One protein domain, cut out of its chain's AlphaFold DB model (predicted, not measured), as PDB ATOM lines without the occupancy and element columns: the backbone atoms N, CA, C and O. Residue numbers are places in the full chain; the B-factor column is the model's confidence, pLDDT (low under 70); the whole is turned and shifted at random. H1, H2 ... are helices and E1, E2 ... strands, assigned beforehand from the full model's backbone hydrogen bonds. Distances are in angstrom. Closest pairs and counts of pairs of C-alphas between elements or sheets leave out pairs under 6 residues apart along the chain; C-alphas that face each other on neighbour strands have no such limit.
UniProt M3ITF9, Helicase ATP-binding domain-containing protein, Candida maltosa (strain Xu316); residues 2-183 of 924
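What this domain is: This is residues 2 to 183 of the 924 residues of the protein "Helicase ATP-binding domain-containing protein" of Candida maltosa (strain Xu316) (UniProt M3ITF9). A small, strongly twisted sheet of three strands has helix H3 over one face and the four-residue H6 over the other; H2 and H5 pack on H3, H1 and H4 cross at one end of the long axis, and H7 lies beyond H5. Two long stretches with no named element, residues 31 to 52 and 145 to 169, each pair briefly with an edge strand. The printed part has 182 residues, with seven named helices and three named strands in the order H1 E1 H2 H3 E2 E3 H4 H5 H6 H7; the antiparallel sheet has the order E1 E3 E2. The class is mixed, helices and strands, and the whole is compact, with a radius of gyration of the C-alphas of 16.6 A and spans of 49 by 42 by 34 A.

How they stand to each other: Start at H1, residues 2 to 16, which touches H4, residues 106 to 115, at a steep tilt of 46 degrees, opposite ways; the closest C-alphas are those of Asn 7 and Tyr 108, 5.5 A apart. Next look at E1, residues 22 to 30, antiparallel to E3, residues 91 to 98, with N 27 and O 94 at 2.8 A. H2, residues 53 to 59, touches H3, residues 66 to 76, closest at the C-alphas of Ser 53 and Asp 72, 5.2 A. E2, residues 80 to 88, forms a hairpin with E3, with N 83 and O 95 at 3.0 A. H3 is over E2 at a height of 8.1 A over the sheet, running along the strands at 15 degrees on the local plane. E1, H2, H3 and E2 make a split strand-helix-strand unit, two strands running the same way with E3 between them, its crossover right-handed. H5, residues 119 to 133, touches H3 at a steep tilt of 47 degrees, closest at the C-alphas of His 70 and Tyr 129, 5.6 A. H6, residues 141 to 144, is over E1 on the opposite face from H3. H7, residues 170 to 181, is close to but not clearly touching H5, closest at the C-alphas of Leu 173 and Glu 131, 7.0 A. Every O i to N i+4 pair is within hydrogen-bond range in H1, H2, H3, H4, H5 and H7; H6 is too short for one.

Where its parts are: Find C-alpha 2 at (-53.507, 17.835, 74.534), where H1 begins its 21.8 A. E1 covers 25.3 A, E2 24.6 A, E3 23.0 A and H5 20.9 A. H7 ends at C-alpha 181, (-59.144, 12.655, 33.108).

The domain as a whole: The C-alphas of Ser 2 and Ser 150 are the two farthest apart, 51.7 A. The printed part has no cut; the links E1 to H2 and H6 to H7 are long. The mean pLDDT of the printed part is 77.1, and 43 residues are under 70, among them 31 to 41 and 146 to 154.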
ATOM      1  N   SER A   2     -53.630  19.307  74.504       54.56
ATOM      2  CA  SER A   2     -53.507  17.835  74.534       54.56
ATOM      3  C   SER A   2     -54.279  17.132  73.403       54.56
ATOM      4  O   SER A   2     -53.715  16.300  72.700       54.56
ATOM      5  N   GLU A   3     -55.530  17.526  73.139       56.06
ATOM      6  CA  GLU A   3     -56.336  16.948  72.045       56.06
ATOM      7  C   GLU A   3     -55.780  17.261  70.644       56.06
ATOM      8  O   GLU A   3     -55.844  16.427  69.743       56.06
ATOM      9  N   SER A   4     -55.186  18.444  70.444       57.22
ATOM     10  CA  SER A   4     -54.591  18.831  69.156       57.22
ATOM     11  C   SER A   4     -53.329  18.032  68.824       57.22
ATOM     12  O   SER A   4     -53.103  17.725  67.657       57.22
ATOM     13  N   ILE A   5     -52.537  17.667  69.840       61.41
ATOM     14  CA  ILE A   5     -51.343  16.824  69.679       61.41
ATOM     15  C   ILE A   5     -51.764  15.383  69.347       61.41
ATOM     16  O   ILE A   5     -51.215  14.791  68.422       61.41
ATOM     17  N   SER A   6     -52.808  14.865  70.008       77.50
ATOM     18  CA  SER A   6     -53.371  13.537  69.710       77.50
ATOM     19  C   SER A   6     -53.954  13.441  68.292       77.50
ATOM     20  O   SER A   6     -53.724  12.460  67.586       77.50
ATOM     21  N   ASN A   7     -54.662  14.478  67.829       81.69
ATOM     22  CA  ASN A   7     -55.200  14.511  66.466       81.69
ATOM     23  C   ASN A   7     -54.096  14.602  65.402       81.69
ATOM     24  O   ASN A   7     -54.212  13.964  64.359       81.69
ATOM     25  N   TYR A   8     -53.024  15.361  65.660       84.88
ATOM     26  CA  TYR A   8     -51.896  15.467  64.732       84.88
ATOM     27  C   TYR A   8     -51.118  14.150  64.603       84.88
ATOM     28  O   TYR A   8     -50.784  13.757  63.490       84.88
ATOM     29  N   GLN A   9     -50.893  13.431  65.707       85.25
ATOM     30  CA  GLN A   9     -50.252  12.109  65.672       85.25
ATOM     31  C   GLN A   9     -51.007  11.138  64.756       85.25
ATOM     32  O   GLN A   9     -50.401  10.528  63.879       85.25
ATOM     33  N   LYS A  10     -52.338  11.082  64.883       85.25
ATOM     34  CA  LYS A  10     -53.193  10.263  64.008       85.25
ATOM     35  C   LYS A  10     -53.162  10.716  62.549       85.25
ATOM     36  O   LYS A  10     -53.183   9.886  61.648       85.25
ATOM     37  N   VAL A  11     -53.102  12.026  62.299       86.88
ATOM     38  CA  VAL A  11     -52.935  12.580  60.944       86.88
ATOM     39  C   VAL A  11     -51.630  12.098  60.311       86.88
ATOM     40  O   VAL A  11     -51.635  11.707  59.146       86.88
ATOM     41  N   VAL A  12     -50.529  12.099  61.066       85.62
ATOM     42  CA  VAL A  12     -49.222  11.639  60.578       85.62
ATOM     43  C   VAL A  12     -49.243  10.139  60.289       85.62
ATOM     44  O   VAL A  12     -48.835   9.747  59.199       85.62
ATOM     45  N   GLU A  13     -49.776   9.333  61.209       85.81
ATOM     46  CA  GLU A  13     -49.917   7.877  61.062       85.81
ATOM     47  C   GLU A  13     -50.672   7.507  59.779       85.81
ATOM     48  O   GLU A  13     -50.144   6.774  58.948       85.81
ATOM     49  N   ILE A  14     -51.853   8.100  59.565       85.50
ATOM     50  CA  ILE A  14     -52.669   7.850  58.367       85.50
ATOM     51  C   ILE A  14     -51.959   8.338  57.103       85.50
ATOM     52  O   ILE A  14     -52.047   7.704  56.058       85.50
ATOM     53  N   SER A  15     -51.261   9.476  57.175       85.12
ATOM     54  CA  SER A  15     -50.577  10.026  56.007       85.12
ATOM     55  C   SER A  15     -49.368   9.184  55.579       85.12
ATOM     56  O   SER A  15     -49.049   9.149  54.403       85.12
ATOM     57  N   ASN A  16     -48.699   8.474  56.485       85.69
ATOM     58  CA  ASN A  16     -47.492   7.723  56.130       85.69
ATOM     59  C   ASN A  16     -47.776   6.387  55.414       85.69
ATOM     60  O   ASN A  16     -46.855   5.804  54.841       85.69
ATOM     61  N   ASP A  17     -49.024   5.913  55.426       85.06
ATOM     62  CA  ASP A  17     -49.459   4.699  54.731       85.06
ATOM     63  C   ASP A  17     -49.779   5.006  53.255       85.06
ATOM     64  O   ASP A  17     -50.882   5.446  52.923       85.06
ATOM     65  N   LEU A  18     -48.795   4.802  52.369       84.12
ATOM     66  CA  LEU A  18     -48.900   5.128  50.940       84.12
ATOM     67  C   LEU A  18     -49.981   4.322  50.205       84.12
ATOM     68  O   LEU A  18     -50.562   4.845  49.253       84.12
ATOM     69  N   ASP A  19     -50.282   3.099  50.647       82.88
ATOM     70  CA  ASP A  19     -51.248   2.215  49.979       82.88
ATOM     71  C   ASP A  19     -52.689   2.733  50.113       82.88
ATOM     72  O   ASP A  19     -53.546   2.452  49.274       82.88
ATOM     73  N   ARG A  20     -52.959   3.539  51.149       84.06
ATOM     74  CA  ARG A  20     -54.257   4.195  51.370       84.06
ATOM     75  C   ARG A  20     -54.401   5.531  50.639       84.06
ATOM     76  O   ARG A  20     -55.474   6.138  50.693       84.06
ATOM     77  N   LEU A  21     -53.342   6.026  49.997       87.81
ATOM     78  CA  LEU A  21     -53.340   7.317  49.310       87.81
ATOM     79  C   LEU A  21     -53.638   7.166  47.818       87.81
ATOM     80  O   LEU A  21     -53.383   6.139  47.196       87.81
ATOM     81  N   VAL A  22     -54.138   8.239  47.205       88.25
ATOM     82  CA  VAL A  22     -54.415   8.263  45.765       88.25
ATOM     83  C   VAL A  22     -53.197   8.804  45.026       88.25
ATOM     84  O   VAL A  22     -52.857   9.979  45.145       88.25
ATOM     85  N   SER A  23     -52.542   7.977  44.215       89.25
ATOM     86  CA  SER A  23     -51.476   8.445  43.324       89.25
ATOM     87  C   SER A  23     -52.027   9.379  42.245       89.25
ATOM     88  O   SER A  23     -53.017   9.068  41.579       89.25
ATOM     89  N   ILE A  24     -51.384  10.530  42.048       87.62
ATOM     90  CA  ILE A  24     -51.833  11.528  41.066       87.62
ATOM     91  C   ILE A  24     -50.956  11.499  39.826       87.62
ATOM     92  O   ILE A  24     -51.462  11.396  38.713       87.62
ATOM     93  N   GLY A  25     -49.648  11.640  40.023       88.25
ATOM     94  CA  GLY A  25     -48.704  11.870  38.940       88.25
ATOM     95  C   GLY A  25     -47.323  12.278  39.437       88.25
ATOM     96  O   GLY A  25     -47.026  12.216  40.634       88.25
ATOM     97  N   THR A  26     -46.475  12.692  38.500       87.69
ATOM     98  CA  THR A  26     -45.058  12.988  38.754       87.69
ATOM     99  C   THR A  26     -44.666  14.396  38.320       87.69
ATOM    100  O   THR A  26     -45.113  14.866  37.275       87.69
ATOM    101  N   LEU A  27     -43.772  15.034  39.074       86.56
ATOM    102  CA  LEU A  27     -43.058  16.255  38.696       86.56
ATOM    103  C   LEU A  27     -41.576  15.953  38.482       86.56
ATOM    104  O   LEU A  27     -41.013  15.106  39.173       86.56
ATOM    105  N   ASN A  28     -40.934  16.670  37.560       84.38
ATOM    106  CA  ASN A  28     -39.498  16.553  37.323       84.38
ATOM    107  C   ASN A  28     -38.827  17.913  37.550       84.38
ATOM    108  O   ASN A  28     -39.145  18.888  36.869       84.38
ATOM    109  N   PHE A  29     -37.900  17.966  38.502       80.81
ATOM    110  CA  PHE A  29     -37.154  19.172  38.853       80.81
ATOM    111  C   PHE A  29     -35.714  19.088  38.344       80.81
ATOM    112  O   PHE A  29     -35.078  18.033  38.431       80.81
ATOM    113  N   TYR A  30     -35.215  20.212  37.837       77.56
ATOM    114  CA  TYR A  30     -33.848  20.417  37.377       77.56
ATOM    115  C   TYR A  30     -33.090  21.318  38.355       77.56
ATOM    116  O   TYR A  30     -33.659  22.274  38.878       77.56
ATOM    117  N   ASN A  31     -31.813  21.011  38.588       68.88
ATOM    118  CA  ASN A  31     -30.923  21.780  39.464       68.88
ATOM    119  C   ASN A  31     -31.412  21.866  40.924       68.88
ATOM    120  O   ASN A  31     -31.311  22.895  41.595       68.88
ATOM    121  N   LEU A  32     -31.946  20.753  41.436       68.69
ATOM    122  CA  LEU A  32     -32.113  20.574  42.876       68.69
ATOM    123  C   LEU A  32     -30.694  20.593  43.489       68.69
ATOM    124  O   LEU A  32     -29.855  19.848  42.983       68.69
ATOM    125  N   PRO A  33     -30.378  21.418  44.506       60.75
ATOM    126  CA  PRO A  33     -29.006  21.613  44.993       60.75
ATOM    127  C   PRO A  33     -28.463  20.370  45.715       60.75
ATOM    128  O   PRO A  33     -28.387  20.318  46.937       60.75
ATOM    129  N   LEU A  34     -28.083  19.350  44.950       54.12
ATOM    130  CA  LEU A  34     -27.738  18.018  45.438       54.12
ATOM    131  C   LEU A  34     -26.412  17.981  46.214       54.12
ATOM    132  O   LEU A  34     -26.295  17.196  47.148       54.12
ATOM    133  N   ASP A  35     -25.485  18.904  45.942       50.44
ATOM    134  CA  ASP A  35     -24.178  18.986  46.619       50.44
ATOM    135  C   ASP A  35     -24.250  19.492  48.073       50.44
ATOM    136  O   ASP A  35     -23.324  19.279  48.855       50.44
ATOM    137  N   ARG A  36     -25.356  20.141  48.472       49.34
ATOM    138  CA  ARG A  36     -25.644  20.498  49.880       49.34
ATOM    139  C   ARG A  36     -26.648  19.551  50.540       49.34
ATOM    140  O   ARG A  36     -26.779  19.543  51.762       49.34
ATOM    141  N   LEU A  37     -27.340  18.741  49.740       51.16
ATOM    142  CA  LEU A  37     -28.327  17.763  50.182       51.16
ATOM    143  C   LEU A  37     -27.622  16.435  50.489       51.16
ATOM    144  O   LEU A  37     -27.704  15.474  49.726       51.16
ATOM    145  N   SER A  38     -26.990  16.321  51.655       46.81
ATOM    146  CA  SER A  38     -26.670  15.008  52.234       46.81
ATOM    147  C   SER A  38     -27.950  14.323  52.751       46.81
ATOM    148  O   SER A  38     -28.095  14.014  53.929       46.81
ATOM    149  N   LEU A  39     -28.937  14.097  51.876       51.31
ATOM    150  CA  LEU A  39     -30.198  13.463  52.257       51.31
ATOM    151  C   LEU A  39     -30.036  11.937  52.373       51.31
ATOM    152  O   LEU A  39     -30.347  11.167  51.452       51.31
ATOM    153  N   TYR A  40     -29.696  11.493  53.585       52.62
ATOM    154  CA  TYR A  40     -30.178  10.235  54.178       52.62
ATOM    155  C   TYR A  40     -31.675  10.356  54.528       52.62
ATOM    156  O   TYR A  40     -32.092  10.098  55.652       52.62
ATOM    157  N   GLY A  41     -32.494  10.828  53.580       60.34
ATOM    158  CA  GLY A  41     -33.940  10.911  53.770       60.34
ATOM    159  C   GLY A  41     -34.503   9.535  54.125       60.34
ATOM    160  O   GLY A  41     -34.022   8.521  53.611       60.34
ATOM    161  N   ILE A  42     -35.506   9.508  55.002       71.75
ATOM    162  CA  ILE A  42     -36.162   8.269  55.423       71.75
ATOM    163  C   ILE A  42     -36.710   7.575  54.170       71.75
ATOM    164  O   ILE A  42     -37.367   8.204  53.332       71.75
ATOM    165  N   THR A  43     -36.407   6.289  54.025       80.25
ATOM    166  CA  THR A  43     -36.955   5.466  52.949       80.25
ATOM    167  C   THR A  43     -38.439   5.242  53.202       80.25
ATOM    168  O   THR A  43     -38.837   4.786  54.275       80.25
ATOM    169  N   ALA A  44     -39.257   5.584  52.218       80.50
ATOM    170  CA  ALA A  44     -40.663   5.243  52.176       80.50
ATOM    171  C   ALA A  44     -40.850   3.730  51.936       80.50
ATOM    172  O   ALA A  44     -39.919   3.066  51.464       80.50
ATOM    173  N   PRO A  45     -42.035   3.169  52.248       77.06
ATOM    174  CA  PRO A  45     -42.312   1.737  52.095       77.06
ATOM    175  C   PRO A  45     -42.079   1.182  50.679       77.06
ATOM    176  O   PRO A  45     -41.772   0.005  50.523       77.06
ATOM    177  N   ASP A  46     -42.176   2.026  49.649       75.06
ATOM    178  CA  ASP A  46     -41.989   1.693  48.231       75.06
ATOM    179  C   ASP A  46     -40.529   1.839  47.739       75.06
ATOM    180  O   ASP A  46     -40.259   1.737  46.539       75.06
ATOM    181  N   GLY A  47     -39.578   2.098  48.646       77.81
ATOM    182  CA  GLY A  47     -38.151   2.267  48.346       77.81
ATOM    183  C   GLY A  47     -37.757   3.662  47.839       77.81
ATOM    184  O   GLY A  47     -36.573   3.912  47.602       77.81
ATOM    185  N   TRP A  48     -38.714   4.586  47.689       84.50
ATOM    186  CA  TRP A  48     -38.444   6.000  47.402       84.50
ATOM    187  C   TRP A  48     -38.056   6.752  48.681       84.50
ATOM    188  O   TRP A  48     -38.147   6.212  49.780       84.50
ATOM    189  N   LYS A  49     -37.596   8.004  48.580       84.44
ATOM    190  CA  LYS A  49     -37.296   8.835  49.762       84.44
ATOM    191  C   LYS A  49     -38.421   9.836  50.017       84.44
ATOM    192  O   LYS A  49     -38.934  10.428  49.068       84.44
ATOM    193  N   TRP A  50     -38.788  10.061  51.278       82.94
ATOM    194  CA  TRP A  50     -39.730  11.131  51.637       82.94
ATOM    195  C   TRP A  50     -39.146  12.505  51.293       82.94
ATOM    196  O   TRP A  50     -37.980  12.771  51.584       82.94
ATOM    197  N   LEU A  51     -39.942  13.373  50.662       79.62
ATOM    198  CA  LEU A  51     -39.525  14.736  50.339       79.62
ATOM    199  C   LEU A  51     -39.710  15.644  51.562       79.62
ATOM    200  O   LEU A  51     -40.839  15.860  51.998       79.62
ATOM    201  N   ASP A  52     -38.613  16.196  52.077       75.75
ATOM    202  CA  ASP A  52     -38.640  17.221  53.124       75.75
ATOM    203  C   ASP A  52     -38.628  18.617  52.482       75.75
ATOM    204  O   ASP A  52     -37.617  19.065  51.934       75.75
ATOM    205  N   SER A  53     -39.788  19.278  52.482       70.31
ATOM    206  CA  SER A  53     -39.976  20.580  51.844       70.31
ATOM    207  C   SER A  53     -39.445  21.750  52.675       70.31
ATOM    208  O   SER A  53     -38.950  22.712  52.083       70.31
ATOM    209  N   ASP A  54     -39.476  21.656  54.010       69.50
ATOM    210  CA  ASP A  54     -38.936  22.693  54.898       69.50
ATOM    211  C   ASP A  54     -37.399  22.768  54.704       69.50
ATOM    212  O   ASP A  54     -36.843  23.851  54.508       69.50
ATOM    213  N   PHE A  55     -36.720  21.615  54.591       68.06
ATOM    214  CA  PHE A  55     -35.276  21.552  54.308       68.06
ATOM    215  C   PHE A  55     -34.886  22.105  52.925       68.06
ATOM    216  O   PHE A  55     -33.840  22.748  52.769       68.06
ATOM    217  N   LEU A  56     -35.721  21.875  51.903       68.69
ATOM    218  CA  LEU A  56     -35.500  22.410  50.554       68.69
ATOM    219  C   LEU A  56     -35.557  23.941  50.524       68.69
ATOM    220  O   LEU A  56     -34.764  24.565  49.818       68.69
ATOM    221  N   ILE A  57     -36.478  24.539  51.283       70.31
ATOM    222  CA  ILE A  57     -36.636  25.995  51.354       70.31
ATOM    223  C   ILE A  57     -35.459  26.632  52.100       70.31
ATOM    224  O   ILE A  57     -34.895  27.607  51.606       70.31
ATOM    225  N   ASP A  58     -35.042  26.054  53.229       69.06
ATOM    226  CA  ASP A  58     -33.921  26.570  54.029       69.06
ATOM    227  C   ASP A  58     -32.578  26.506  53.278       69.06
ATOM    228  O   ASP A  58     -31.709  27.368  53.444       69.06
ATOM    229  N   SER A  59     -32.417  25.511  52.402       63.25
ATOM    230  CA  SER A  59     -31.207  25.321  51.591       63.25
ATOM    231  C   SER A  59     -31.095  26.304  50.414       63.25
ATOM    232  O   SER A  59     -29.987  26.602  49.958       63.25
ATOM    233  N   LEU A  60     -32.226  26.816  49.917       65.56
ATOM    234  CA  LEU A  60     -32.345  27.696  48.748       65.56
ATOM    235  C   LEU A  60     -32.692  29.125  49.208       65.56
ATOM    236  O   LEU A  60     -33.805  29.611  49.027       65.56
ATOM    237  N   GLN A  61     -31.720  29.802  49.827       59.94
ATOM    238  CA  GLN A  61     -31.895  31.088  50.523       59.94
ATOM    239  C   GLN A  61     -32.384  32.270  49.645       59.94
ATOM    240  O   GLN A  61     -32.840  33.275  50.192       59.94
ATOM    241  N   SER A  62     -32.351  32.184  48.306       58.88
ATOM    242  CA  SER A  62     -32.949  33.188  47.404       58.88
ATOM    243  C   SER A  62     -33.286  32.617  46.011       58.88
ATOM    244  O   SER A  62     -32.545  31.800  45.473       58.88
ATOM    245  N   GLY A  63     -34.419  33.042  45.422       62.81
ATOM    246  CA  GLY A  63     -34.793  32.729  44.025       62.81
ATOM    247  C   GLY A  63     -35.561  31.417  43.769       62.81
ATOM    248  O   GLY A  63     -35.379  30.804  42.724       62.81
ATOM    249  N   LEU A  64     -36.402  30.954  44.702       71.62
ATOM    250  CA  LEU A  64     -37.194  29.718  44.550       71.62
ATOM    251  C   LEU A  64     -38.361  29.852  43.562       71.62
ATOM    252  O   LEU A  64     -39.210  30.736  43.725       71.62
ATOM    253  N   HIS A  65     -38.489  28.879  42.653       75.94
ATOM    254  CA  HIS A  65     -39.668  28.756  41.795       75.94
ATOM    255  C   HIS A  65     -40.958  28.676  42.647       75.94
ATOM    256  O   HIS A  65     -41.038  27.863  43.577       75.94
ATOM    257  N   PRO A  66     -42.015  29.453  42.322       77.56
ATOM    258  CA  PRO A  66     -43.278  29.463  43.071       77.56
ATOM    259  C   PRO A  66     -43.918  28.085  43.318       77.56
ATOM    260  O   PRO A  66     -44.549  27.875  44.352       77.56
ATOM    261  N   LEU A  67     -43.707  27.116  42.421       81.38
ATOM    262  CA  LEU A  67     -44.260  25.768  42.521       81.38
ATOM    263  C   LEU A  67     -43.723  24.997  43.734       81.38
ATOM    264  O   LEU A  67     -44.466  24.233  44.343       81.38
ATOM    265  N   ILE A  68     -42.466  25.228  44.124       80.81
ATOM    266  CA  ILE A  68     -41.866  24.586  45.303       80.81
ATOM    267  C   ILE A  68     -42.547  25.104  46.575       80.81
ATOM    268  O   ILE A  68     -42.883  24.318  47.455       80.81
ATOM    269  N   LYS A  69     -42.862  26.406  46.631       81.62
ATOM    270  CA  LYS A  69     -43.635  27.005  47.737       81.62
ATOM    271  C   LYS A  69     -45.067  26.463  47.793       81.62
ATOM    272  O   LYS A  69     -45.619  26.285  48.877       81.62
ATOM    273  N   HIS A  70     -45.677  26.196  46.637       85.88
ATOM    274  CA  HIS A  70     -47.002  25.573  46.563       85.88
ATOM    275  C   HIS A  70     -46.964  24.126  47.070       85.88
ATOM    276  O   HIS A  70     -47.811  23.737  47.874       85.88
ATOM    277  N   LEU A  71     -45.965  23.344  46.647       85.62
ATOM    278  CA  LEU A  71     -45.780  21.958  47.074       85.62
ATOM    279  C   LEU A  71     -45.474  21.857  48.578       85.62
ATOM    280  O   LEU A  71     -46.033  20.990  49.252       85.62
ATOM    281  N   ASP A  72     -44.673  22.774  49.123       85.56
ATOM    282  CA  ASP A  72     -44.435  22.888  50.567       85.56
ATOM    283  C   ASP A  72     -45.734  23.136  51.339       85.56
ATOM    284  O   ASP A  72     -46.089  22.381  52.239       85.56
ATOM    285  N   PHE A  73     -46.525  24.131  50.933       88.38
ATOM    286  CA  PHE A  73     -47.807  24.397  51.582       88.38
ATOM    287  C   PHE A  73     -48.715  23.156  51.589       88.38
ATOM    288  O   PHE A  73     -49.342  22.815  52.596       88.38
ATOM    289  N   LEU A  74     -48.792  22.475  50.450       87.81
ATOM    290  CA  LEU A  74     -49.646  21.316  50.245       87.81
ATOM    291  C   LEU A  74     -49.239  20.098  51.089       87.81
ATOM    292  O   LEU A  74     -50.116  19.385  51.590       87.81
ATOM    293  N   THR A  75     -47.938  19.890  51.281       87.69
ATOM    294  CA  THR A  75     -47.381  18.822  52.127       87.69
ATOM    295  C   THR A  75     -47.457  19.175  53.614       87.69
ATOM    296  O   THR A  75     -47.916  18.360  54.419       87.69
ATOM    297  N   LYS A  76     -47.167  20.428  53.981       86.75
ATOM    298  CA  LYS A  76     -47.259  20.959  55.352       86.75
ATOM    299  C   LYS A  76     -48.649  20.806  55.966       86.75
ATOM    300  O   LYS A  76     -48.775  20.404  57.122       86.75
ATOM    301  N   TYR A  77     -49.705  21.067  55.191       88.00
ATOM    302  CA  TYR A  77     -51.100  20.879  55.622       88.00
ATOM    303  C   TYR A  77     -51.683  19.498  55.279       88.00
ATOM    304  O   TYR A  77     -52.891  19.272  55.458       88.00
ATOM    305  N   ARG A  78     -50.837  18.561  54.827       88.44
ATOM    306  CA  ARG A  78     -51.179  17.161  54.542       88.44
ATOM    307  C   ARG A  78     -52.354  17.022  53.573       88.44
ATOM    308  O   ARG A  78     -53.267  16.243  53.817       88.44
ATOM    309  N   PHE A  79     -52.402  17.843  52.525       87.62
ATOM    310  CA  PHE A  79     -53.304  17.614  51.385       87.62
ATOM    311  C   PHE A  79     -52.675  16.639  50.391       87.62
ATOM    312  O   PHE A  79     -53.356  15.769  49.853       87.62
ATOM    313  N   PHE A  80     -51.364  16.778  50.205       90.12
ATOM    314  CA  PHE A  80     -50.551  15.887  49.398       90.12
ATOM    315  C   PHE A  80     -49.366  15.370  50.203       90.12
ATOM    316  O   PHE A  80     -48.962  15.954  51.208       90.12
ATOM    317  N   ILE A  81     -48.806  14.279  49.717       90.00
ATOM    318  CA  ILE A  81     -47.538  13.712  50.129       90.00
ATOM    319  C   ILE A  81     -46.660  13.593  48.899       90.00
ATOM    320  O   ILE A  81     -47.140  13.268  47.813       90.00
ATOM    321  N   ALA A  82     -45.372  13.841  49.087       88.38
ATOM    322  CA  ALA A  82     -44.391  13.730  48.033       88.38
ATOM    323  C   ALA A  82     -43.268  12.769  48.431       88.38
ATOM    324  O   ALA A  82     -42.721  12.844  49.531       88.38
ATOM    325  N   THR A  83     -42.909  11.891  47.503       87.94
ATOM    326  CA  THR A  83     -41.678  11.095  47.571       87.94
ATOM    327  C   THR A  83     -40.819  11.437  46.367       87.94
ATOM    328  O   THR A  83     -41.338  11.879  45.340       87.94
ATOM    329  N   TYR A  84     -39.507  11.272  46.467       84.62
ATOM    330  CA  TYR A  84     -38.599  11.599  45.379       84.62
ATOM    331  C   TYR A  84     -37.539  10.525  45.160       84.62
ATOM    332  O   TYR A  84     -37.179   9.759  46.059       84.62
ATOM    333  N   GLN A  85     -37.031  10.506  43.933       82.25
ATOM    334  CA  GLN A  85     -35.888   9.710  43.529       82.25
ATOM    335  C   GLN A  85     -35.024  10.514  42.557       82.25
ATOM    336  O   GLN A  85     -35.518  11.260  41.706       82.25
ATOM    337  N   ILE A  86     -33.712  10.367  42.694       77.12
ATOM    338  CA  ILE A  86     -32.730  11.027  41.839       77.12
ATOM    339  C   ILE A  86     -32.526  10.148  40.605       77.12
ATOM    340  O   ILE A  86     -32.165   8.980  40.736       77.12
ATOM    341  N   ILE A  87     -32.787  10.697  39.417       73.94
ATOM    342  CA  ILE A  87     -32.570   9.996  38.141       73.94
ATOM    343  C   ILE A  87     -31.152  10.276  37.649       73.94
ATOM    344  O   ILE A  87     -30.428   9.350  37.299       73.94
ATOM    345  N   ASN A  88     -30.766  11.554  37.670       71.56
ATOM    346  CA  ASN A  88     -29.433  12.063  37.357       71.56
ATOM    347  C   ASN A  88     -29.028  13.069  38.451       71.56
ATOM    348  O   ASN A  88     -29.915  13.666  39.060       71.56
ATOM    349  N   PRO A  89     -27.732  13.360  38.654       70.19
ATOM    350  CA  PRO A  89     -27.268  14.336  39.653       70.19
ATOM    351  C   PRO A  89     -27.787  15.770  39.451       70.19
ATOM    352  O   PRO A  89     -27.570  16.615  40.303       70.19
ATOM    353  N   LEU A  90     -28.475  16.060  38.344       71.19
ATOM    354  CA  LEU A  90     -29.138  17.343  38.092       71.19
ATOM    355  C   LEU A  90     -30.664  17.220  37.959       71.19
ATOM    356  O   LEU A  90     -31.342  18.238  37.885       71.19
ATOM    357  N   ILE A  91     -31.214  15.999  37.898       77.81
ATOM    358  CA  ILE A  91     -32.639  15.749  37.640       77.81
ATOM    359  C   ILE A  91     -33.213  14.846  38.727       77.81
ATOM    360  O   ILE A  91     -32.842  13.674  38.857       77.81
ATOM    361  N   SER A  92     -34.194  15.378  39.447       79.12
ATOM    362  CA  SER A  92     -34.971  14.638  40.439       79.12
ATOM    363  C   SER A  92     -36.411  14.461  39.969       79.12
ATOM    364  O   SER A  92     -37.005  15.361  39.369       79.12
ATOM    365  N   ARG A  93     -36.976  13.281  40.228       84.69
ATOM    366  CA  ARG A  93     -38.390  12.987  39.988       84.69
ATOM    367  C   ARG A  93     -39.106  12.912  41.321       84.69
ATOM    368  O   ARG A  93     -38.642  12.234  42.232       84.69
ATOM    369  N   VAL A  94     -40.242  13.589  41.413       86.62
ATOM    370  CA  VAL A  94     -41.090  13.652  42.601       86.62
ATOM    371  C   VAL A  94     -42.442  13.030  42.267       86.62
ATOM    372  O   VAL A  94     -43.121  13.479  41.344       86.62
ATOM    373  N   ARG A  95     -42.841  11.994  43.003       88.94
ATOM    374  CA  ARG A  95     -44.187  11.409  42.956       88.94
ATOM    375  C   ARG A  95     -45.089  12.126  43.942       88.94
ATOM    376  O   ARG A  95     -44.675  12.388  45.068       88.94
ATOM    377  N   ILE A  96     -46.322  12.393  43.525       90.31
ATOM    378  CA  ILE A  96     -47.326  13.060  44.353       90.31
ATOM    379  C   ILE A  96     -48.482  12.104  44.637       90.31
ATOM    380  O   ILE A  96     -49.093  11.546  43.719       90.31
ATOM    381  N   TYR A  97     -48.804  11.986  45.920       91.12
ATOM    382  CA  TYR A  97     -49.925  11.236  46.464       91.12
ATOM    383  C   TYR A  97     -50.923  12.209  47.104       91.12
ATOM    384  O   TYR A  97     -50.540  13.045  47.918       91.12
ATOM    385  N   ALA A  98     -52.197  12.131  46.734       90.94
ATOM    386  CA  ALA A  98     -53.291  12.844  47.385       90.94
ATOM    387  C   ALA A  98     -53.765  12.090  48.618       90.94
ATOM    388  O   ALA A  98     -53.934  10.874  48.567       90.94
ATOM    389  N   ILE A  99     -54.068  12.830  49.684       90.38
ATOM    390  CA  ILE A  99     -54.828  12.295  50.811       90.38
ATOM    391  C   ILE A  99     -56.318  12.476  50.497       90.38
ATOM    392  O   ILE A  99     -56.773  13.622  50.407       90.38
ATOM    393  N   PRO A 100     -57.082  11.383  50.323       89.44
ATOM    394  CA  PRO A 100     -58.501  11.476  50.009       89.44
ATOM    395  C   PRO A 100     -59.299  12.117  51.149       89.44
ATOM    396  O   PRO A 100     -59.046  11.858  52.328       89.44
ATOM    397  N   SER A 101     -60.301  12.930  50.817       86.31
ATOM    398  CA  SER A 101     -61.195  13.568  51.796       86.31
ATOM    399  C   SER A 101     -62.054  12.569  52.583       86.31
ATOM    400  O   SER A 101     -62.607  12.927  53.628       86.31
ATOM    401  N   ASP A 102     -62.189  11.349  52.075       87.00
ATOM    402  CA  ASP A 102     -62.998  10.241  52.583       87.00
ATOM    403  C   ASP A 102     -62.157   9.088  53.156       87.00
ATOM    404  O   ASP A 102     -62.706   8.036  53.480       87.00
ATOM    405  N   ILE A 103     -60.842   9.281  53.324       87.81
ATOM    406  CA  ILE A 103     -59.965   8.285  53.949       87.81
ATOM    407  C   ILE A 103     -60.457   7.921  55.358       87.81
ATOM    408  O   ILE A 103     -60.989   8.759  56.097       87.81
ATOM    409  N   GLU A 104     -60.253   6.670  55.769       82.62
ATOM    410  CA  GLU A 104     -60.538   6.243  57.135       82.62
ATOM    411  C   GLU A 104     -59.739   7.112  58.126       82.62
ATOM    412  O   GLU A 104     -58.513   7.152  58.109       82.62
ATOM    413  N   GLY A 105     -60.443   7.890  58.957       82.94
ATOM    414  CA  GLY A 105     -59.819   8.889  59.831       82.94
ATOM    415  C   GLY A 105     -59.737  10.317  59.267       82.94
ATOM    416  O   GLY A 105     -59.198  11.193  59.944       82.94
ATOM    417  N   ALA A 106     -60.369  10.624  58.126       84.31
ATOM    418  CA  ALA A 106     -60.490  11.979  57.559       84.31
ATOM    419  C   ALA A 106     -60.977  13.047  58.562       84.31
ATOM    420  O   ALA A 106     -60.607  14.223  58.481       84.31
ATOM    421  N   ARG A 107     -61.776  12.644  59.563       86.75
ATOM    422  CA  ARG A 107     -62.211  13.511  60.673       86.75
ATOM    423  C   ARG A 107     -61.041  14.156  61.422       86.75
ATOM    424  O   ARG A 107     -61.162  15.305  61.836       86.75
ATOM    425  N   TYR A 108     -59.918  13.449  61.564       88.00
ATOM    426  CA  TYR A 108     -58.731  13.940  62.266       88.00
ATOM    427  C   TYR A 108     -58.036  15.043  61.468       88.00
ATOM    428  O   TYR A 108     -57.693  16.075  62.041       88.00
ATOM    429  N   PHE A 109     -57.943  14.896  60.142       86.44
ATOM    430  CA  PHE A 109     -57.432  15.942  59.249       86.44
ATOM    431  C   PHE A 109     -58.293  17.204  59.312       86.44
ATOM    432  O   PHE A 109     -57.763  18.306  59.462       86.44
ATOM    433  N   LYS A 110     -59.625  17.054  59.251       84.75
ATOM    434  CA  LYS A 110     -60.563  18.184  59.356       84.75
ATOM    435  C   LYS A 110     -60.452  18.871  60.719       84.75
ATOM    436  O   LYS A 110     -60.234  20.076  60.764       84.75
ATOM    437  N   ALA A 111     -60.515  18.117  61.816       85.06
ATOM    438  CA  ALA A 111     -60.406  18.658  63.172       85.06
ATOM    439  C   ALA A 111     -59.065  19.371  63.416       85.06
ATOM    440  O   ALA A 111     -59.043  20.471  63.971       85.06
ATOM    441  N   TRP A 112     -57.952  18.789  62.955       87.56
ATOM    442  CA  TRP A 112     -56.627  19.395  63.071       87.56
ATOM    443  C   TRP A 112     -56.525  20.697  62.268       87.56
ATOM    444  O   TRP A 112     -56.189  21.732  62.844       87.56
ATOM    445  N   ARG A 113     -56.905  20.703  60.982       86.88
ATOM    446  CA  ARG A 113     -56.894  21.929  60.160       86.88
ATOM    447  C   ARG A 113     -57.821  23.011  60.717       86.88
ATOM    448  O   ARG A 113     -57.472  24.189  60.682       86.88
ATOM    449  N   SER A 114     -58.976  22.632  61.265       84.00
ATOM    450  CA  SER A 114     -59.914  23.554  61.917       84.00
ATOM    451  C   SER A 114     -59.377  24.144  63.221       84.00
ATOM    452  O   SER A 114     -59.744  25.267  63.557       84.00
ATOM    453  N   SER A 115     -58.494  23.437  63.934       82.50
ATOM    454  CA  SER A 115     -57.842  23.952  65.147       82.50
ATOM    455  C   SER A 115     -56.804  25.053  64.870       82.50
ATOM    456  O   SER A 115     -56.399  25.777  65.780       82.50
ATOM    457  N   LEU A 116     -56.389  25.220  63.610       83.19
ATOM    458  CA  LEU A 116     -55.431  26.240  63.198       83.19
ATOM    459  C   LEU A 116     -56.124  27.598  63.002       83.19
ATOM    460  O   LEU A 116     -57.189  27.689  62.393       83.19
ATOM    461  N   LYS A 117     -55.470  28.686  63.438       69.50
ATOM    462  CA  LYS A 117     -56.004  30.070  63.457       69.50
ATOM    463  C   LYS A 117     -56.462  30.631  62.089       69.50
ATOM    464  O   LYS A 117     -56.982  31.740  62.041       69.50
ATOM    465  N   SER A 118     -56.258  29.919  60.975       74.31
ATOM    466  CA  SER A 118     -56.527  30.402  59.609       74.31
ATOM    467  C   SER A 118     -57.159  29.365  58.661       74.31
ATOM    468  O   SER A 118     -56.956  29.429  57.449       74.31
ATOM    469  N   SER A 119     -57.973  28.444  59.183       74.38
ATOM    470  CA  SER A 119     -58.602  27.340  58.429       74.38
ATOM    471  C   SER A 119     -59.266  27.735  57.094       74.38
ATOM    472  O   SER A 119     -59.012  27.101  56.072       74.38
ATOM    473  N   LEU A 120     -60.040  28.827  57.050       74.56
ATOM    474  CA  LEU A 120     -60.681  29.307  55.810       74.56
ATOM    475  C   LEU A 120     -59.671  29.771  54.747       74.56
ATOM    476  O   LEU A 120     -59.880  29.562  53.553       74.56
ATOM    477  N   ARG A 121     -58.557  30.387  55.167       82.44
ATOM    478  CA  ARG A 121     -57.486  30.812  54.249       82.44
ATOM    479  C   ARG A 121     -56.706  29.612  53.722       82.44
ATOM    480  O   ARG A 121     -56.257  29.654  52.583       82.44
ATOM    481  N   ILE A 122     -56.573  28.557  54.530       85.19
ATOM    482  CA  ILE A 122     -55.890  27.320  54.139       85.19
ATOM    483  C   ILE A 122     -56.635  26.648  52.981       85.19
ATOM    484  O   ILE A 122     -56.019  26.355  51.962       85.19
ATOM    485  N   GLN A 123     -57.958  26.489  53.090       83.56
ATOM    486  CA  GLN A 123     -58.758  25.874  52.025       83.56
ATOM    487  C   GLN A 123     -58.735  26.698  50.730       83.56
ATOM    488  O   GLN A 123     -58.625  26.140  49.642       83.56
ATOM    489  N   LYS A 124     -58.802  28.034  50.831       84.44
ATOM    490  CA  LYS A 124     -58.731  28.904  49.650       84.44
ATOM    491  C   LYS A 124     -57.382  28.774  48.930       84.44
ATOM    492  O   LYS A 124     -57.355  28.599  47.717       84.44
ATOM    493  N   ARG A 125     -56.276  28.793  49.685       86.94
ATOM    494  CA  ARG A 125     -54.920  28.613  49.141       86.94
ATOM    495  C   ARG A 125     -54.699  27.219  48.556       86.94
ATOM    496  O   ARG A 125     -54.021  27.106  47.547       86.94
ATOM    497  N   TYR A 126     -55.290  26.178  49.148       89.00
ATOM    498  CA  TYR A 126     -55.258  24.823  48.587       89.00
ATOM    499  C   TYR A 126     -55.787  24.795  47.148       89.00
ATOM    500  O   TYR A 126     -55.110  24.272  46.266       89.00
ATOM    501  N   VAL A 127     -56.952  25.406  46.904       86.44
ATOM    502  CA  VAL A 127     -57.555  25.472  45.564       86.44
ATOM    503  C   VAL A 127     -56.653  26.234  44.593       86.44
ATOM    504  O   VAL A 127     -56.337  25.712  43.527       86.44
ATOM    505  N   GLU A 128     -56.185  27.425  44.985       85.25
ATOM    506  CA  GLU A 128     -55.301  28.266  44.159       85.25
ATOM    507  C   GLU A 128     -54.002  27.528  43.780       85.25
ATOM    508  O   GLU A 128     -53.572  27.555  42.627       85.25
ATOM    509  N   TYR A 129     -53.383  26.824  44.730       88.81
ATOM    510  CA  TYR A 129     -52.129  26.107  44.500       88.81
ATOM    511  C   TYR A 129     -52.314  24.830  43.687       88.81
ATOM    512  O   TYR A 129     -51.498  24.557  42.807       88.81
ATOM    513  N   LEU A 130     -53.389  24.074  43.925       87.94
ATOM    514  CA  LEU A 130     -53.711  22.895  43.124       87.94
ATOM    515  C   LEU A 130     -53.933  23.272  41.653       87.94
ATOM    516  O   LEU A 130     -53.412  22.603  40.766       87.94
ATOM    517  N   GLU A 131     -54.652  24.363  41.389       85.62
ATOM    518  CA  GLU A 131     -54.913  24.859  40.034       85.62
ATOM    519  C   GLU A 131     -53.629  25.175  39.258       85.62
ATOM    520  O   GLU A 131     -53.497  24.776  38.100       85.62
ATOM    521  N   VAL A 132     -52.651  25.814  39.906       86.62
ATOM    522  CA  VAL A 132     -51.328  26.055  39.310       86.62
ATOM    523  C   VAL A 132     -50.561  24.743  39.119       86.62
ATOM    524  O   VAL A 132     -49.937  24.539  38.080       86.62
ATOM    525  N   MET A 133     -50.629  23.818  40.082       85.81
ATOM    526  CA  MET A 133     -49.928  22.533  39.998       85.81
ATOM    527  C   MET A 133     -50.394  21.653  38.831       85.81
ATOM    528  O   MET A 133     -49.566  20.994  38.201       85.81
ATOM    529  N   LEU A 134     -51.690  21.658  38.497       86.19
ATOM    530  CA  LEU A 134     -52.247  20.844  37.405       86.19
ATOM    531  C   LEU A 134     -51.623  21.138  36.028       86.19
ATOM    532  O   LEU A 134     -51.679  20.276  35.146       86.19
ATOM    533  N   ARG A 135     -50.994  22.307  35.837       83.69
ATOM    534  CA  ARG A 135     -50.225  22.651  34.625       83.69
ATOM    535  C   ARG A 135     -48.990  21.766  34.439       83.69
ATOM    536  O   ARG A 135     -48.658  21.397  33.317       83.69
ATOM    537  N   TYR A 136     -48.341  21.413  35.547       84.19
ATOM    538  CA  TYR A 136     -46.988  20.857  35.569       84.19
ATOM    539  C   TYR A 136     -46.928  19.354  35.854       84.19
ATOM    540  O   TYR A 136     -45.928  18.712  35.543       84.19
ATOM    541  N   ILE A 137     -47.985  18.774  36.431       86.38
ATOM    542  CA  ILE A 137     -48.017  17.346  36.781       86.38
ATOM    543  C   ILE A 137     -48.082  16.480  35.519       86.38
ATOM    544  O   ILE A 137     -48.931  16.692  34.659       86.38
ATOM    545  N   ASP A 138     -47.244  15.459  35.409       85.25
ATOM    546  CA  ASP A 138     -47.410  14.397  34.416       85.25
ATOM    547  C   ASP A 138     -48.337  13.303  34.976       85.25
ATOM    548  O   ASP A 138     -48.051  12.743  36.036       85.25
ATOM    549  N   PHE A 139     -49.454  13.034  34.291       86.00
ATOM    550  CA  PHE A 139     -50.467  12.052  34.704       86.00
ATOM    551  C   PHE A 139     -50.296  10.684  34.028       86.00
ATOM    552  O   PHE A 139     -51.118   9.791  34.239       86.00
ATOM    553  N   SER A 140     -49.275  10.513  33.183       82.50
ATOM    554  CA  SER A 140     -49.054   9.262  32.459       82.50
ATOM    555  C   SER A 140     -48.591   8.137  33.394       82.50
ATOM    556  O   SER A 140     -47.762   8.327  34.282       82.50
ATOM    557  N   SER A 141     -49.084   6.915  33.177       80.31
ATOM    558  CA  SER A 141     -48.599   5.736  33.916       80.31
ATOM    559  C   SER A 141     -47.122   5.441  33.622       80.31
ATOM    560  O   SER A 141     -46.396   4.940  34.480       80.31
ATOM    561  N   THR A 142     -46.650   5.819  32.432       76.75
ATOM    562  CA  THR A 142     -45.257   5.663  32.003       76.75
ATOM    563  C   THR A 142     -44.278   6.520  32.798       76.75
ATOM    564  O   THR A 142     -43.165   6.064  33.045       76.75
ATOM    565  N   SER A 143     -44.658   7.737  33.216       73.06
ATOM    566  CA  SER A 143     -43.787   8.593  34.037       73.06
ATOM    567  C   SER A 143     -43.709   8.109  35.488       73.06
ATOM    568  O   SER A 143     -42.689   8.303  36.160       73.06
ATOM    569  N   TRP A 144     -44.765   7.439  35.956       79.88
ATOM    570  CA  TRP A 144     -44.839   6.849  37.286       79.88
ATOM    571  C   TRP A 144     -43.830   5.707  37.464       79.88
ATOM    572  O   TRP A 144     -43.142   5.654  38.486       79.88
ATOM    573  N   SER A 145     -43.678   4.826  36.468       73.12
ATOM    574  CA  SER A 145     -42.670   3.754  36.453       73.12
ATOM    575  C   SER A 145     -41.287   4.248  35.992       73.12
ATOM    576  O   SER A 145     -41.170   4.970  35.008       73.12
ATOM    577  N   ILE A 146     -40.207   3.831  36.659       63.12
ATOM    578  CA  ILE A 146     -38.814   4.274  36.394       63.12
ATOM    579  C   ILE A 146     -38.210   3.602  35.135       63.12
ATOM    580  O   ILE A 146     -37.002   3.598  34.930       63.12
ATOM    581  N   SER A 147     -39.020   2.995  34.266       54.66
ATOM    582  CA  SER A 147     -38.519   2.046  33.267       54.66
ATOM    583  C   SER A 147     -37.957   2.656  31.978       54.66
ATOM    584  O   SER A 147     -37.276   1.929  31.269       54.66
ATOM    585  N   ASN A 148     -38.137   3.950  31.667       48.91
ATOM    586  CA  ASN A 148     -37.630   4.520  30.406       48.91
ATOM    587  C   ASN A 148     -36.948   5.893  30.557       48.91
ATOM    588  O   ASN A 148     -37.551   6.866  31.007       48.91
ATOM    589  N   LYS A 149     -35.689   5.975  30.098       52.97
ATOM    590  CA  LYS A 149     -34.848   7.191  30.028       52.97
ATOM    591  C   LYS A 149     -35.170   8.112  28.829       52.97
ATOM    592  O   LYS A 149     -34.462   9.088  28.616       52.97
ATOM    593  N   SER A 150     -36.196   7.811  28.030       50.62
ATOM    594  CA  SER A 150     -36.376   8.364  26.674       50.62
ATOM    595  C   SER A 150     -37.747   9.016  26.425       50.62
ATOM    596  O   SER A 150     -38.358   8.789  25.383       50.62
ATOM    597  N   LEU A 151     -38.270   9.791  27.377       52.53
ATOM    598  CA  LEU A 151     -39.519  10.548  27.201       52.53
ATOM    599  C   LEU A 151     -39.249  12.059  27.291       52.53
ATOM    600  O   LEU A 151     -38.340  12.459  28.020       52.53
ATOM    601  N   PRO A 152     -40.018  12.911  26.587       53.38
ATOM    602  CA  PRO A 152     -39.925  14.359  26.738       53.38
ATOM    603  C   PRO A 152     -40.338  14.753  28.164       53.38
ATOM    604  O   PRO A 152     -41.518  14.773  28.505       53.38
ATOM    605  N   MET A 153     -39.351  15.029  29.018       63.34
ATOM    606  CA  MET A 153     -39.563  15.472  30.395       63.34
ATOM    607  C   MET A 153     -39.657  16.998  30.416       63.34
ATOM    608  O   MET A 153     -38.733  17.685  29.988       63.34
ATOM    609  N   TYR A 154     -40.764  17.537  30.928       69.44
ATOM    610  CA  TYR A 154     -40.819  18.954  31.280       69.44
ATOM    611  C   TYR A 154     -40.021  19.150  32.568       69.44
ATOM    612  O   TYR A 154     -40.371  18.582  33.605       69.44
ATOM    613  N   LEU A 155     -38.913  19.878  32.466       73.81
ATOM    614  CA  LEU A 155     -37.985  20.118  33.561       73.81
ATOM    615  C   LEU A 155     -38.261  21.488  34.171       73.81
ATOM    616  O   LEU A 155     -38.265  22.495  33.469       73.81
ATOM    617  N   ILE A 156     -38.496  21.501  35.478       75.44
ATOM    618  CA  ILE A 156     -38.772  22.714  36.244       75.44
ATOM    619  C   ILE A 156     -37.481  23.125  36.935       75.44
ATOM    620  O   ILE A 156     -36.998  22.391  37.796       75.44
ATOM    621  N   ASP A 157     -36.919  24.267  36.554       74.69
ATOM    622  CA  ASP A 157     -35.743  24.807  37.236       74.69
ATOM    623  C   ASP A 157     -36.128  25.257  38.650       74.69
ATOM    624  O   ASP A 157     -37.102  25.990  38.847       74.69
ATOM    625  N   CYS A 158     -35.389  24.790  39.652       69.62
ATOM    626  CA  CYS A 158     -35.616  25.171  41.039       69.62
ATOM    627  C   CYS A 158     -35.248  26.638  41.318       69.62
ATOM    628  O   CYS A 158     -35.808  27.226  42.251       69.62
ATOM    629  N   GLN A 159     -34.347  27.222  40.521       70.19
ATOM    630  CA  GLN A 159     -33.863  28.595  40.658       70.19
ATOM    631  C   GLN A 159     -34.469  29.473  39.554       70.19
ATOM    632  O   GLN A 159     -34.020  29.456  38.413       70.19
ATOM    633  N   TYR A 160     -35.513  30.242  39.873       64.88
ATOM    634  CA  TYR A 160     -36.217  31.070  38.892       64.88
ATOM    635  C   TYR A 160     -36.536  32.459  39.457       64.88
ATOM    636  O   TYR A 160     -37.245  32.590  40.453       64.88
ATOM    637  N   ASN A 161     -36.030  33.498  38.783       54.06
ATOM    638  CA  ASN A 161     -36.203  34.920  39.123       54.06
ATOM    639  C   ASN A 161     -37.246  35.622  38.227       54.06
ATOM    640  O   ASN A 161     -37.111  36.807  37.933       54.06
ATOM    641  N   GLY A 162     -38.252  34.896  37.738       58.84
ATOM    642  CA  GLY A 162     -39.354  35.493  36.980       58.84
ATOM    643  C   GLY A 162     -40.546  35.883  37.854       58.84
ATOM    644  O   GLY A 162     -40.659  35.469  39.011       58.84
ATOM    645  N   ASP A 163     -41.445  36.676  37.275       51.56
ATOM    646  CA  ASP A 163     -42.661  37.146  37.937       51.56
ATOM    647  C   ASP A 163     -43.589  36.001  38.370       51.56
ATOM    648  O   ASP A 163     -43.617  34.912  37.793       51.56
ATOM    649  N   ILE A 164     -44.384  36.285  39.404       55.97
ATOM    650  CA  ILE A 164     -45.432  35.406  39.927       55.97
ATOM    651  C   ILE A 164     -46.386  35.052  38.782       55.97
ATOM    652  O   ILE A 164     -47.072  35.926  38.249       55.97
ATOM    653  N   GLU A 165     -46.444  33.769  38.417       59.19
ATOM    654  CA  GLU A 165     -47.358  33.301  37.378       59.19
ATOM    655  C   GLU A 165     -48.799  33.681  37.714       59.19
ATOM    656  O   GLU A 165     -49.316  33.388  38.796       59.19
ATOM    657  N   GLN A 166     -49.458  34.323  36.752       64.62
ATOM    658  CA  GLN A 166     -50.878  34.621  36.849       64.62
ATOM    659  C   GLN A 166     -51.668  33.312  36.979       64.62
ATOM    660  O   GLN A 166     -51.333  32.287  36.365       64.62
ATOM    661  N   SER A 167     -52.732  33.361  37.784       67.38
ATOM    662  CA  SER A 167     -53.686  32.262  37.922       67.38
ATOM    663  C   SER A 167     -54.152  31.795  36.542       67.38
ATOM    664  O   SER A 167     -54.438  32.653  35.698       67.38
ATOM    665  N   PRO A 168     -54.255  30.478  36.301       71.88
ATOM    666  CA  PRO A 168     -54.659  29.968  35.003       71.88
ATOM    667  C   PRO A 168     -55.997  30.519  34.548       71.88
ATOM    668  O   PRO A 168     -56.932  30.705  35.330       71.88
ATOM    669  N   THR A 169     -56.077  30.790  33.245       76.94
ATOM    670  CA  THR A 169     -57.355  31.155  32.637       76.94
ATOM    671  C   THR A 169     -58.320  29.977  32.769       76.94
ATOM    672  O   THR A 169     -57.920  28.814  32.881       76.94
ATOM    673  N   LYS A 170     -59.628  30.253  32.751       71.94
ATOM    674  CA  LYS A 170     -60.642  29.194  32.881       71.94
ATOM    675  C   LYS A 170     -60.496  28.114  31.807       71.94
ATOM    676  O   LYS A 170     -60.744  26.946  32.096       71.94
ATOM    677  N   ASP A 171     -60.097  28.488  30.596       73.00
ATOM    678  CA  ASP A 171     -59.949  27.551  29.480       73.00
ATOM    679  C   ASP A 171     -58.678  26.709  29.585       73.00
ATOM    680  O   ASP A 171     -58.697  25.514  29.290       73.00
ATOM    681  N   GLU A 172     -57.606  27.283  30.122       79.25
ATOM    682  CA  GLU A 172     -56.388  26.549  30.453       79.25
ATOM    683  C   GLU A 172     -56.637  25.516  31.568       79.25
ATOM    684  O   GLU A 172     -56.220  24.359  31.464       79.25
ATOM    685  N   LEU A 173     -57.414  25.875  32.598       77.81
ATOM    686  CA  LEU A 173     -57.850  24.924  33.629       77.81
ATOM    687  C   LEU A 173     -58.680  23.778  33.049       77.81
ATOM    688  O   LEU A 173     -58.467  22.619  33.410       77.81
ATOM    689  N   LYS A 174     -59.615  24.078  32.135       76.69
ATOM    690  CA  LYS A 174     -60.395  23.042  31.438       76.69
ATOM    691  C   LYS A 174     -59.484  22.063  30.709       76.69
ATOM    692  O   LYS A 174     -59.680  20.854  30.819       76.69
ATOM    693  N   PHE A 175     -58.491  22.579  29.993       82.19
ATOM    694  CA  PHE A 175     -57.538  21.761  29.257       82.19
ATOM    695  C   PHE A 175     -56.756  20.820  30.184       82.19
ATOM    696  O   PHE A 175     -56.703  19.615  29.935       82.19
ATOM    697  N   HIS A 176     -56.208  21.325  31.292       82.69
ATOM    698  CA  HIS A 176     -55.398  20.497  32.189       82.69
ATOM    699  C   HIS A 176     -56.211  19.483  33.005       82.69
ATOM    700  O   HIS A 176     -55.719  18.379  33.237       82.69
ATOM    701  N   ILE A 177     -57.456  19.785  33.392       79.94
ATOM    702  CA  ILE A 177     -58.322  18.780  34.037       79.94
ATOM    703  C   ILE A 177     -58.756  17.712  33.017       79.94
ATOM    704  O   ILE A 177     -58.791  16.529  33.351       79.94
ATOM    705  N   HIS A 178     -59.007  18.081  31.754       80.62
ATOM    706  CA  HIS A 178     -59.253  17.104  30.686       80.62
ATOM    707  C   HIS A 178     -58.064  16.171  30.472       80.62
ATOM    708  O   HIS A 178     -58.230  14.950  30.443       80.62
ATOM    709  N   ARG A 179     -56.857  16.735  30.426       85.50
ATOM    710  CA  ARG A 179     -55.600  15.983  30.372       85.50
ATOM    711  C   ARG A 179     -55.475  15.000  31.539       85.50
ATOM    712  O   ARG A 179     -55.075  13.857  31.331       85.50
ATOM    713  N   TRP A 180     -55.872  15.422  32.742       84.62
ATOM    714  CA  TRP A 180     -55.894  14.559  33.922       84.62
ATOM    715  C   TRP A 180     -56.892  13.407  33.782       84.62
ATOM    716  O   TRP A 180     -56.536  12.258  34.028       84.62
ATOM    717  N   SER A 181     -58.112  13.684  33.310       81.88
ATOM    718  CA  SER A 181     -59.144  12.655  33.108       81.88
ATOM    719  C   SER A 181     -58.746  11.572  32.096       81.88
ATOM    720  O   SER A 181     -59.176  10.429  32.224       81.88
ATOM    721  N   LEU A 182     -57.900  11.921  31.119       82.62
ATOM    722  CA  LEU A 182     -57.388  11.014  30.090       82.62
ATOM    723  C   LEU A 182     -56.021  10.395  30.437       82.62
ATOM    724  O   LEU A 182     -55.455   9.697  29.595       82.62
ATOM    725  N   SER A 183     -55.474  10.661  31.630       82.19
ATOM    726  CA  SER A 183     -54.139  10.209  32.062       82.19
ATOM    727  C   SER A 183     -53.029  10.550  31.048       82.19
ATOM    728  O   SER A 183     -52.127   9.753  30.784       82.19
TER     729      SER A 183